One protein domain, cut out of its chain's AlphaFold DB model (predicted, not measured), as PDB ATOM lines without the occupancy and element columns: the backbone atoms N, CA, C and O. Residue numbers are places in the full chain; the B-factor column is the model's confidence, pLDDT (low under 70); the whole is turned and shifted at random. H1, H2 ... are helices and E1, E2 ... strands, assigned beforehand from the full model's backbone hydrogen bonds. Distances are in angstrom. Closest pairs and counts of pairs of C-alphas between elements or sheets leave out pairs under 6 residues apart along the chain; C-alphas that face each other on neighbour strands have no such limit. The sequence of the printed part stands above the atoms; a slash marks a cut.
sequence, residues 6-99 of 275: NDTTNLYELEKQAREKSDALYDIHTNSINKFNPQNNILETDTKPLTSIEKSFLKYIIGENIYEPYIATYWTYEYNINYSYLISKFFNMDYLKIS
ATOM      1  N   ASN A   6      82.365 107.007  62.770       51.66
ATOM      2  CA  ASN A   6      83.704 107.173  63.338       51.66
ATOM      3  C   ASN A   6      83.760 108.086  64.575       51.66
ATOM      4  O   ASN A   6      84.571 107.819  65.457       51.66
ATOM      5  N   ASP A   7      82.913 109.116  64.688       55.22
ATOM      6  CA  ASP A   7      82.979 110.065  65.815       55.22
ATOM      7  C   ASP A   7      82.419 109.458  67.110       55.22
ATOM      8  O   ASP A   7      82.984 109.638  68.187       55.22
ATOM      9  N   THR A   8      81.353 108.661  67.010       55.00
ATOM     10  CA  THR A   8      80.774 107.924  68.147       55.00
ATOM     11  C   THR A   8      81.661 106.777  68.624       55.00
ATOM     12  O   THR A   8      81.733 106.519  69.823       55.00
ATOM     13  N   THR A   9      82.365 106.111  67.705       57.59
ATOM     14  CA  THR A   9      83.319 105.042  68.045       57.59
ATOM     15  C   THR A   9      84.543 105.621  68.763       57.59
ATOM     16  O   THR A   9      85.005 105.056  69.749       57.59
ATOM     17  N   ASN A  10      85.015 106.794  68.332       70.69
ATOM     18  CA  ASN A  10      86.109 107.516  68.981       70.69
ATOM     19  C   ASN A  10      85.715 108.018  70.383       70.69
ATOM     20  O   ASN A  10      86.466 107.831  71.336       70.69
ATOM     21  N   LEU A  11      84.506 108.568  70.546       71.75
ATOM     22  CA  LEU A  11      84.007 108.993  71.858       71.75
ATOM     23  C   LEU A  11      83.883 107.821  72.843       71.75
ATOM     24  O   LEU A  11      84.326 107.937  73.982       71.75
ATOM     25  N   TYR A  12      83.338 106.684  72.402       78.25
ATOM     26  CA  TYR A  12      83.219 105.489  73.239       78.25
ATOM     27  C   TYR A  12      84.586 104.941  73.674       78.25
ATOM     28  O   TYR A  12      84.772 104.604  74.842       78.25
ATOM     29  N   GLU A  13      85.563 104.884  72.763       75.25
ATOM     30  CA  GLU A  13      86.927 104.459  73.101       75.25
ATOM     31  C   GLU A  13      87.615 105.444  74.061       75.25
ATOM     32  O   GLU A  13      88.279 105.013  75.001       75.25
ATOM     33  N   LEU A  14      87.406 106.756  73.904       73.06
ATOM     34  CA  LEU A  14      87.908 107.768  74.843       73.06
ATOM     35  C   LEU A  14      87.270 107.633  76.235       73.06
ATOM     36  O   LEU A  14      87.974 107.696  77.243       73.06
ATOM     37  N   GLU A  15      85.957 107.413  76.311       79.44
ATOM     38  CA  GLU A  15      85.248 107.170  77.574       79.44
ATOM     39  C   GLU A  15      85.713 105.878  78.250       79.44
ATOM     40  O   GLU A  15      85.863 105.829  79.475       79.44
ATOM     41  N   LYS A  16      85.964 104.833  77.459       80.88
ATOM     42  CA  LYS A  16      86.500 103.561  77.939       80.88
ATOM     43  C   LYS A  16      87.917 103.732  78.483       80.88
ATOM     44  O   LYS A  16      88.158 103.346  79.621       80.88
ATOM     45  N   GLN A  17      88.814 104.384  77.744       78.25
ATOM     46  CA  GLN A  17      90.176 104.682  78.202       78.25
ATOM     47  C   GLN A  17      90.182 105.550  79.467       78.25
ATOM     48  O   GLN A  17      90.962 105.309  80.388       78.25
ATOM     49  N   ALA A  18      89.298 106.550  79.545       74.69
ATOM     50  CA  ALA A  18      89.157 107.388  80.732       74.69
ATOM     51  C   ALA A  18      88.697 106.576  81.954       74.69
ATOM     52  O   ALA A  18      89.219 106.772  83.054       74.69
ATOM     53  N   ARG A  19      87.762 105.639  81.758       79.62
ATOM     54  CA  ARG A  19      87.270 104.741  82.808       79.62
ATOM     55  C   ARG A  19      88.338 103.753  83.259       79.62
ATOM     56  O   ARG A  19      88.616 103.691  84.445       79.62
ATOM     57  N   GLU A  20      89.003 103.080  82.324       84.00
ATOM     58  CA  GLU A  20      90.109 102.160  82.616       84.00
ATOM     59  C   GLU A  20      91.233 102.866  83.382       84.00
ATOM     60  O   GLU A  20      91.760 102.328  84.355       84.00
ATOM     61  N   LYS A  21      91.565 104.109  83.005       79.00
ATOM     62  CA  LYS A  21      92.528 104.932  83.746       79.00
ATOM     63  C   LYS A  21      92.028 105.256  85.155       79.00
ATOM     64  O   LYS A  21      92.809 105.173  86.096       79.00
ATOM     65  N   SER A  22      90.759 105.631  85.310       78.69
ATOM     66  CA  SER A  22      90.154 105.907  86.618       78.69
ATOM     67  C   SER A  22      90.173 104.678  87.530       78.69
ATOM     68  O   SER A  22      90.569 104.791  88.690       78.69
ATOM     69  N   ASP A  23      89.796 103.513  87.005       84.31
ATOM     70  CA  ASP A  23      89.752 102.249  87.740       84.31
ATOM     71  C   ASP A  23      91.163 101.808  88.144       84.31
ATOM     72  O   ASP A  23      91.423 101.548  89.317       84.31
ATOM     73  N   ALA A  24      92.120 101.844  87.210       81.44
ATOM     74  CA  ALA A  24      93.518 101.520  87.496       81.44
ATOM     75  C   ALA A  24      94.118 102.440  88.570       81.44
ATOM     76  O   ALA A  24      94.861 101.991  89.444       81.44
ATOM     77  N   LEU A  25      93.789 103.733  88.526       78.31
ATOM     78  CA  LEU A  25      94.192 104.680  89.556       78.31
ATOM     79  C   LEU A  25      93.578 104.286  90.905       78.31
ATOM     80  O   LEU A  25      94.323 104.125  91.875       78.31
ATOM     81  N   TYR A  26      92.256 104.086  90.966       82.69
ATOM     82  CA  TYR A  26      91.552 103.677  92.185       82.69
ATOM     83  C   TYR A  26      92.150 102.408  92.801       82.69
ATOM     84  O   TYR A  26      92.362 102.354  94.016       82.69
ATOM     85  N   ASP A  27      92.501 101.431  91.969       83.69
ATOM     86  CA  ASP A  27      93.168 100.209  92.397       83.69
ATOM     87  C   ASP A  27      94.552 100.496  92.977       83.69
ATOM     88  O   ASP A  27      94.885  99.965  94.035       83.69
ATOM     89  N   ILE A  28      95.367 101.348  92.346       81.50
ATOM     90  CA  ILE A  28      96.682 101.745  92.882       81.50
ATOM     91  C   ILE A  28      96.525 102.396  94.260       81.50
ATOM     92  O   ILE A  28      97.210 102.005  95.207       81.50
ATOM     93  N   HIS A  29      95.609 103.358  94.383       86.00
ATOM     94  CA  HIS A  29      95.333 104.054  95.637       86.00
ATOM     95  C   HIS A  29      94.907 103.074  96.736       86.00
ATOM     96  O   HIS A  29      95.575 102.970  97.767       86.00
ATOM     97  N   THR A  30      93.863 102.289  96.477       85.69
ATOM     98  CA  THR A  30      93.278 101.351  97.442       85.69
ATOM     99  C   THR A  30      94.272 100.258  97.837       85.69
ATOM    100  O   THR A  30      94.448  99.965  99.019       85.69
ATOM    101  N   ASN A  31      95.003  99.693  96.870       84.25
ATOM    102  CA  ASN A  31      96.012  98.672  97.146       84.25
ATOM    103  C   ASN A  31      97.187  99.213  97.966       84.25
ATOM    104  O   ASN A  31      97.716  98.484  98.805       84.25
ATOM    105  N   SER A  32      97.611 100.458  97.726       82.31
ATOM    106  CA  SER A  32      98.709 101.069  98.486       82.31
ATOM    107  C   SER A  32      98.367 101.246  99.968       82.31
ATOM    108  O   SER A  32      99.244 101.118 100.821       82.31
ATOM    109  N   ILE A  33      97.087 101.481 100.266       88.38
ATOM    110  CA  ILE A  33      96.569 101.670 101.620       88.38
ATOM    111  C   ILE A  33      96.351 100.316 102.296       88.38
ATOM    112  O   ILE A  33      96.951 100.048 103.334       88.38
ATOM    113  N   ASN A  34      95.575  99.427 101.671       86.06
ATOM    114  CA  ASN A  34      95.133  98.172 102.288       86.06
ATOM    115  C   ASN A  34      96.273  97.178 102.559       86.06
ATOM    116  O   ASN A  34      96.145  96.299 103.408       86.06
ATOM    117  N   LYS A  35      97.393  97.280 101.833       86.38
ATOM    118  CA  LYS A  35      98.561  96.405 102.038       86.38
ATOM    119  C   LYS A  35      99.477  96.869 103.170       86.38
ATOM    120  O   LYS A  35     100.375  96.125 103.566       86.38
ATOM    121  N   PHE A  36      99.297  98.089 103.671       91.19
ATOM    122  CA  PHE A  36     100.165  98.662 104.688       91.19
ATOM    123  C   PHE A  36      99.560  98.492 106.082       91.19
ATOM    124  O   PHE A  36      98.462  98.963 106.353       91.19
ATOM    125  N   ASN A  37     100.308  97.850 106.982       90.38
ATOM    126  CA  ASN A  37      99.938  97.725 108.388       90.38
ATOM    127  C   ASN A  37     100.945  98.499 109.259       90.38
ATOM    128  O   ASN A  37     102.072  98.026 109.435       90.38
ATOM    129  N   PRO A  38     100.557  99.642 109.851       90.44
ATOM    130  CA  PRO A  38     101.461 100.473 110.645       90.44
ATOM    131  C   PRO A  38     101.927  99.829 111.960       90.44
ATOM    132  O   PRO A  38     102.852 100.340 112.576       90.44
ATOM    133  N   GLN A  39     101.327  98.725 112.419       89.00
ATOM    134  CA  GLN A  39     101.802  98.035 113.626       89.00
ATOM    135  C   GLN A  39     103.052  97.195 113.379       89.00
ATOM    136  O   GLN A  39     103.889  97.079 114.267       89.00
ATOM    137  N   ASN A  40     103.165  96.604 112.188       87.56
ATOM    138  CA  ASN A  40     104.143  95.545 111.937       87.56
ATOM    139  C   ASN A  40     105.038  95.820 110.722       87.56
ATOM    140  O   ASN A  40     106.083  95.191 110.593       87.56
ATOM    141  N   ASN A  41     104.650  96.751 109.842       90.75
ATOM    142  CA  ASN A  41     105.293  96.961 108.543       90.75
ATOM    143  C   ASN A  41     105.789  98.407 108.363       90.75
ATOM    144  O   ASN A  41     105.659  98.963 107.274       90.75
ATOM    145  N   ILE A  42     106.331  99.033 109.413       95.00
ATOM    146  CA  ILE A  42     106.965 100.355 109.291       95.00
ATOM    147  C   ILE A  42     108.205 100.247 108.399       95.00
ATOM    148  O   ILE A  42     109.085  99.421 108.632       95.00
ATOM    149  N   LEU A  43     108.253 101.079 107.361       95.62
ATOM    150  CA  LEU A  43     109.354 101.140 106.402       95.62
ATOM    151  C   LEU A  43     110.487 102.029 106.929       95.62
ATOM    152  O   LEU A  43     110.241 102.986 107.664       95.62
ATOM    153  N   GLU A  44     111.720 101.774 106.495       96.06
ATOM    154  CA  GLU A  44     112.807 102.745 106.654       96.06
ATOM    155  C   GLU A  44     112.548 103.981 105.784       96.06
ATOM    156  O   GLU A  44     112.098 103.880 104.639       96.06
ATOM    157  N   THR A  45     112.831 105.165 106.326       97.25
ATOM    158  CA  THR A  45     112.573 106.446 105.656       97.25
ATOM    159  C   THR A  45     113.710 107.431 105.870       97.25
ATOM    160  O   THR A  45     114.492 107.310 106.812       97.25
ATOM    161  N   ASP A  46     113.765 108.462 105.029       96.38
ATOM    162  CA  ASP A  46     114.658 109.595 105.257       96.38
ATOM    163  C   ASP A  46     114.281 110.408 106.515       96.38
ATOM    164  O   ASP A  46     113.193 110.276 107.081       96.38
ATOM    165  N   THR A  47     115.195 111.291 106.925       94.69
ATOM    166  CA  THR A  47     115.035 112.211 108.062       94.69
ATOM    167  C   THR A  47     114.812 113.664 107.636       94.69
ATOM    168  O   THR A  47     114.909 114.579 108.458       94.69
ATOM    169  N   LYS A  48     114.523 113.913 106.349       96.88
ATOM    170  CA  LYS A  48     114.310 115.269 105.834       96.88
ATOM    171  C   LYS A  48     113.076 115.890 106.496       96.88
ATOM    172  O   LYS A  48     112.069 115.192 106.660       96.88
ATOM    173  N   PRO A  49     113.108 117.197 106.822       95.00
ATOM    174  CA  PRO A  49     111.942 117.903 107.338       95.00
ATOM    175  C   PRO A  49     110.712 117.722 106.445       95.00
ATOM    176  O   PRO A  49     110.836 117.664 105.222       95.00
ATOM    177  N   LEU A  50     109.531 117.658 107.065       96.12
ATOM    178  CA  LEU A  50     108.278 117.557 106.324       96.12
ATOM    179  C   LEU A  50     107.992 118.853 105.563       96.12
ATOM    180  O   LEU A  50     108.008 119.944 106.142       96.12
ATOM    181  N   THR A  51     107.651 118.706 104.291       95.69
ATOM    182  CA  THR A  51     107.064 119.753 103.450       95.69
ATOM    183  C   THR A  51     105.693 120.181 103.984       95.69
ATOM    184  O   THR A  51     105.059 119.486 104.786       95.69
ATOM    185  N   SER A  52     105.172 121.323 103.528       95.56
ATOM    186  CA  SER A  52     103.829 121.774 103.927       95.56
ATOM    187  C   SER A  52     102.712 120.820 103.473       95.56
ATOM    188  O   SER A  52     101.692 120.692 104.159       95.56
ATOM    189  N   ILE A  53     102.913 120.119 102.349       95.75
ATOM    190  CA  ILE A  53     101.984 119.104 101.835       95.75
ATOM    191  C   ILE A  53     101.968 117.906 102.787       95.75
ATOM    192  O   ILE A  53     100.898 117.499 103.236       95.75
ATOM    193  N   GLU A  54     103.140 117.396 103.176       97.19
ATOM    194  CA  GLU A  54     103.251 116.287 104.130       97.19
ATOM    195  C   GLU A  54     102.684 116.663 105.507       97.19
ATOM    196  O   GLU A  54     101.959 115.871 106.102       97.19
ATOM    197  N   LYS A  55     102.912 117.889 106.000       97.06
ATOM    198  CA  LYS A  55     102.271 118.383 107.238       97.06
ATOM    199  C   LYS A  55     100.748 118.447 107.113       97.06
ATOM    200  O   LYS A  55     100.028 118.120 108.057       97.06
ATOM    201  N   SER A  56     100.242 118.856 105.951       95.88
ATOM    202  CA  SER A  56      98.803 118.865 105.679       95.88
ATOM    203  C   SER A  56      98.222 117.451 105.653       95.88
ATOM    204  O   SER A  56      97.111 117.256 106.143       95.88
ATOM    205  N   PHE A  57      98.973 116.479 105.131       96.88
ATOM    206  CA  PHE A  57      98.594 115.071 105.150       96.88
ATOM    207  C   PHE A  57      98.637 114.479 106.565       96.88
ATOM    208  O   PHE A  57      97.690 113.816 106.975       96.88
ATOM    209  N   LEU A  58      99.665 114.802 107.360       97.44
ATOM    210  CA  LEU A  58      99.720 114.443 108.780       97.44
ATOM    211  C   LEU A  58      98.491 114.976 109.519       97.44
ATOM    212  O   LEU A  58      97.870 114.250 110.280       97.44
ATOM    213  N   LYS A  59      98.088 116.226 109.267       95.75
ATOM    214  CA  LYS A  59      96.863 116.779 109.858       95.75
ATOM    215  C   LYS A  59      95.599 116.035 109.409       95.75
ATOM    216  O   LYS A  59      94.657 115.931 110.186       95.75
ATOM    217  N   TYR A  60      95.571 115.569 108.163       95.62
ATOM    218  CA  TYR A  60      94.435 114.867 107.572       95.62
ATOM    219  C   TYR A  60      94.246 113.457 108.143       95.62
ATOM    220  O   TYR A  60      93.112 113.072 108.392       95.62
ATOM    221  N   ILE A  61      95.331 112.714 108.384       95.44
ATOM    222  CA  ILE A  61      95.256 111.310 108.817       95.44
ATOM    223  C   ILE A  61      94.885 111.138 110.300       95.44
ATOM    224  O   ILE A  61      94.502 110.054 110.734       95.44
ATOM    225  N   ILE A  62      95.013 112.188 111.116       93.94
ATOM    226  CA  ILE A  62      94.740 112.088 112.554       93.94
ATOM    227  C   ILE A  62      93.295 111.659 112.788       93.94
ATOM    228  O   ILE A  62      92.344 112.321 112.375       93.94
ATOM    229  N   GLY A  63      93.137 110.588 113.555       91.00
ATOM    230  CA  GLY A  63      91.846 110.045 113.925       91.00
ATOM    231  C   GLY A  63      91.214 109.132 112.879       91.00
ATOM    232  O   GLY A  63      90.099 108.683 113.147       91.00
ATOM    233  N   GLU A  64      91.895 108.858 111.763       92.69
ATOM    234  CA  GLU A  64      91.565 107.765 110.846       92.69
ATOM    235  C   GLU A  64      91.916 106.412 111.473       92.69
ATOM    236  O   GLU A  64      92.846 106.312 112.282       92.69
ATOM    237  N   ASN A  65      91.152 105.376 111.119       91.06
ATOM    238  CA  ASN A  65      91.403 104.006 111.563       91.06
ATOM    239  C   ASN A  65      92.691 103.466 110.917       91.06
ATOM    240  O   ASN A  65      92.943 103.721 109.747       91.06
ATOM    241  N   ILE A  66      93.512 102.716 111.650       91.38
ATOM    242  CA  ILE A  66      94.803 102.245 111.121       91.38
ATOM    243  C   ILE A  66      94.692 101.058 110.150       91.38
ATOM    244  O   ILE A  66      95.642 100.806 109.410       91.38
ATOM    245  N   TYR A  67      93.583 100.316 110.178       86.81
ATOM    246  CA  TYR A  67      93.341  99.147 109.325       86.81
ATOM    247  C   TYR A  67      92.487  99.499 108.106       86.81
ATOM    248  O   TYR A  67      92.752  99.010 107.013       86.81
ATOM    249  N   GLU A  68      91.492 100.367 108.291       87.44
ATOM    250  CA  GLU A  68      90.565 100.802 107.241       87.44
ATOM    251  C   GLU A  68      90.458 102.339 107.199       87.44
ATOM    252  O   GLU A  68      89.388 102.901 107.450       87.44
ATOM    253  N   PRO A  69      91.566 103.062 106.952       90.69
ATOM    254  CA  PRO A  69      91.537 104.518 106.882       90.69
ATOM    255  C   PRO A  69      90.793 104.983 105.630       90.69
ATOM    256  O   PRO A  69      91.015 104.466 104.531       90.69
ATOM    257  N   TYR A  70      89.984 106.033 105.761       89.75
ATOM    258  CA  TYR A  70      89.430 106.707 104.596       89.75
ATOM    259  C   TYR A  70      90.409 107.775 104.108       89.75
ATOM    260  O   TYR A  70      90.544 108.848 104.698       89.75
ATOM    261  N   ILE A  71      91.094 107.497 102.997       92.62
ATOM    262  CA  ILE A  71      92.004 108.455 102.365       92.62
ATOM    263  C   ILE A  71      91.380 108.976 101.081       92.62
ATOM    264  O   ILE A  71      91.064 108.221 100.172       92.62
ATOM    265  N   ALA A  72      91.231 110.291 100.969       92.00
ATOM    266  CA  ALA A  72      90.758 110.890  99.735       92.00
ATOM    267  C   ALA A  72      91.782 110.697  98.603       92.00
ATOM    268  O   ALA A  72      92.978 110.951  98.766       92.00
ATOM    269  N   THR A  73      91.293 110.315  97.425       89.62
ATOM    270  CA  THR A  73      92.106 109.973  96.247       89.62
ATOM    271  C   THR A  73      93.020 111.102  95.766       89.62
ATOM    272  O   THR A  73      94.110 110.842  95.254       89.62
ATOM    273  N   TYR A  74      92.631 112.364  95.981       89.75
ATOM    274  CA  TYR A  74      93.445 113.523  95.604       89.75
ATOM    275  C   TYR A  74      94.818 113.536  96.301       89.75
ATOM    276  O   TYR A  74      95.776 114.067  95.743       89.75
ATOM    277  N   TRP A  75      94.966 112.921  97.484       93.25
ATOM    278  CA  TRP A  75      96.274 112.798  98.140       93.25
ATOM    279  C   TRP A  75      97.264 112.002  97.296       93.25
ATOM    280  O   TRP A  75      98.429 112.377  97.190       93.25
ATOM    281  N   THR A  76      96.794 110.948  96.640       89.56
ATOM    282  CA  THR A  76      97.628 110.112  95.779       89.56
ATOM    283  C   THR A  76      97.898 110.781  94.435       89.56
ATOM    284  O   THR A  76      99.033 110.754  93.970       89.56
ATOM    285  N   TYR A  77      96.895 111.400  93.806       84.75
ATOM    286  CA  TYR A  77      97.044 111.853  92.413       84.75
ATOM    287  C   TYR A  77      97.447 113.315  92.243       84.75
ATOM    288  O   TYR A  77      98.168 113.640  91.301       84.75
ATOM    289  N   GLU A  78      96.974 114.203  93.116       87.56
ATOM    290  CA  GLU A  78      97.303 115.630  93.031       87.56
ATOM    291  C   GLU A  78      98.549 115.965  93.846       87.56
ATOM    292  O   GLU A  78      99.325 116.836  93.460       87.56
ATOM    293  N   TYR A  79      98.748 115.272  94.970       91.31
ATOM    294  CA  TYR A  79      99.861 115.522  95.889       91.31
ATOM    295  C   TYR A  79     100.952 114.450  95.850       91.31
ATOM    296  O   TYR A  79     101.934 114.574  96.580       91.31
ATOM    297  N   ASN A  80     100.805 113.425  95.001       89.88
ATOM    298  CA  ASN A  80     101.776 112.344  94.818       89.88
ATOM    299  C   ASN A  80     102.192 111.668  96.141       89.88
ATOM    300  O   ASN A  80     103.340 111.252  96.309       89.88
ATOM    301  N   ILE A  81     101.268 111.568  97.103       92.44
ATOM    302  CA  ILE A  81     101.551 110.976  98.410       92.44
ATOM    303  C   ILE A  81     101.667 109.462  98.277       92.44
ATOM    304  O   ILE A  81     100.709 108.771  97.922       92.44
ATOM    305  N   ASN A  82     102.837 108.946  98.648       92.62
ATOM    306  CA  ASN A  82     103.028 107.535  98.935       92.62
ATOM    307  C   ASN A  82     102.618 107.265 100.390       92.62
ATOM    308  O   ASN A  82     103.351 107.603 101.320       92.62
ATOM    309  N   TYR A  83     101.435 106.674 100.566       94.25
ATOM    310  CA  TYR A  83     100.820 106.450 101.873       94.25
ATOM    311  C   TYR A  83     101.727 105.669 102.833       94.25
ATOM    312  O   TYR A  83     102.054 106.169 103.909       94.25
ATOM    313  N   SER A  84     102.182 104.477 102.442       94.38
ATOM    314  CA  SER A  84     102.968 103.597 103.316       94.38
ATOM    315  C   SER A  84     104.296 104.229 103.727       94.38
ATOM    316  O   SER A  84     104.664 104.193 104.904       94.38
ATOM    317  N   TYR A  85     104.989 104.869 102.780       95.69
ATOM    318  CA  TYR A  85     106.229 105.593 103.057       95.69
ATOM    319  C   TYR A  85     105.996 106.749 104.028       95.69
ATOM    320  O   TYR A  85     106.705 106.880 105.022       95.69
ATOM    321  N   LEU A  86     104.990 107.585 103.765       97.06
ATOM    322  CA  LEU A  86     104.792 108.801 104.538       97.06
ATOM    323  C   LEU A  86     104.269 108.519 105.951       97.06
ATOM    324  O   LEU A  86     104.741 109.141 106.902       97.06
ATOM    325  N   ILE A  87     103.372 107.541 106.118       97.56
ATOM    326  CA  ILE A  87     102.973 107.079 107.453       97.56
ATOM    327  C   ILE A  87     104.183 106.527 108.208       97.56
ATOM    328  O   ILE A  87     104.409 106.923 109.350       97.56
ATOM    329  N   SER A  88     105.009 105.692 107.564       97.50
ATOM    330  CA  SER A  88     106.247 105.187 108.174       97.50
ATOM    331  C   SER A  88     107.170 106.327 108.607       97.50
ATOM    332  O   SER A  88     107.665 106.325 109.730       97.50
ATOM    333  N   LYS A  89     107.316 107.364 107.772       98.19
ATOM    334  CA  LYS A  89     108.101 108.560 108.096       98.19
ATOM    335  C   LYS A  89     107.546 109.284 109.321       98.19
ATOM    336  O   LYS A  89     108.319 109.710 110.175       98.19
ATOM    337  N   PHE A  90     106.226 109.398 109.452       98.25
ATOM    338  CA  PHE A  90     105.612 110.019 110.627       98.25
ATOM    339  C   PHE A  90     105.859 109.231 111.918       98.25
ATOM    340  O   PHE A  90     106.091 109.859 112.950       98.25
ATOM    341  N   PHE A  91     105.859 107.896 111.871       97.75
ATOM    342  CA  PHE A  91     106.248 107.062 113.014       97.75
ATOM    343  C   PHE A  91     107.743 107.188 113.328       97.75
ATOM    344  O   PHE A  91     108.106 107.493 114.460       97.75
ATOM    345  N   ASN A  92     108.612 107.037 112.324       97.56
ATOM    346  CA  ASN A  92     110.070 107.092 112.486       97.56
ATOM    347  C   ASN A  92     110.551 108.438 113.039       97.56
ATOM    348  O   ASN A  92     111.512 108.503 113.804       97.56
ATOM    349  N   MET A  93     109.885 109.527 112.657       97.69
ATOM    350  CA  MET A  93     110.202 110.870 113.139       97.69
ATOM    351  C   MET A  93     109.494 111.233 114.451       97.69
ATOM    352  O   MET A  93     109.647 112.372 114.901       97.69
ATOM    353  N   ASP A  94     108.769 110.298 115.073       97.62
ATOM    354  CA  ASP A  94     108.013 110.494 116.314       97.62
ATOM    355  C   ASP A  94     106.968 111.617 116.199       97.62
ATOM    356  O   ASP A  94     106.799 112.424 117.102       97.62
ATOM    357  N   TYR A  95     106.277 111.731 115.062       98.00
ATOM    358  CA  TYR A  95     105.148 112.659 114.886       98.00
ATOM    359  C   TYR A  95     103.792 111.978 115.075       98.00
ATOM    360  O   TYR A  95     102.810 112.634 115.428       98.00
ATOM    361  N   LEU A  96     103.740 110.669 114.837       97.12
ATOM    362  CA  LEU A  96     102.528 109.870 114.892       97.12
ATOM    363  C   LEU A  96     102.730 108.655 115.792       97.12
ATOM    364  O   LEU A  96     103.804 108.063 115.838       97.12
ATOM    365  N   LYS A  97     101.664 108.288 116.493       95.69
ATOM    366  CA  LYS A  97     101.554 107.075 117.294       95.69
ATOM    367  C   LYS A  97     100.203 106.414 117.032       95.69
ATOM    368  O   LYS A  97      99.279 107.040 116.509       95.69
ATOM    369  N   ILE A  98     100.082 105.157 117.437       94.00
ATOM    370  CA  ILE A  98      98.782 104.492 117.526       94.00
ATOM    371  C   ILE A  98      98.117 104.950 118.823       94.00
ATOM    372  O   ILE A  98      98.763 104.983 119.874       94.00
ATOM    373  N   SER A  99      96.847 105.329 118.733       90.38
ATOM    374  CA  SER A  99      96.060 105.801 119.863       90.38
ATOM    375  C   SER A  99      95.943 104.756 120.974       90.38
ATOM    376  O   SER A  99      95.944 103.535 120.753       90.38
TER     377      SER A  99
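What this domain is: This is residues 6 to 99 of the 275 residues of the protein "SAP domain" of Clostridioides difficile (UniProt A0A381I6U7). One long helix, H1, sticks out with residues 6 to 24 from a small body of short helices and long loops, like a handle on a head. The 94 printed residues hold H1, H2, H3, H4 and strand E1 in that order, mostly helix. The whole is loose, with a radius of gyration of the C-alphas of 16.8 A, and spans 58 by 25 by 23 A.

Where its parts are: H1, residues 6 to 34, runs 41.6 A from C-alpha 6 at (83.704, 107.173, 63.338). H2 is residues 52 to 61, 14.4 A; H3 residues 74 to 77; H4 residues 83 to 92, 14.1 A. E1, residues 96 to 98, ends at C-alpha 98 (98.782, 104.492, 117.526) and pairs with no named strand.

How they stand to each other: H1 and H4 touch only at their ends, H1 with residues 32 to 33 alone; the closest C-alphas, of Ile 33 and Tyr 83, are 6.4 A apart. H2 and H4 are close but not clearly touching, C-alphas of Leu 58 and Phe 90 at 7.6 A, about perpendicular at 88 degrees. Every O i to N i+4 pair is within hydrogen-bond range in H1, H2 and H4; H3 is too short for one.

The domain as a whole: The printed part has no cut. The links H1 to H2 and H2 to H3 are long. Residues 6 to 9 have pLDDT under 70.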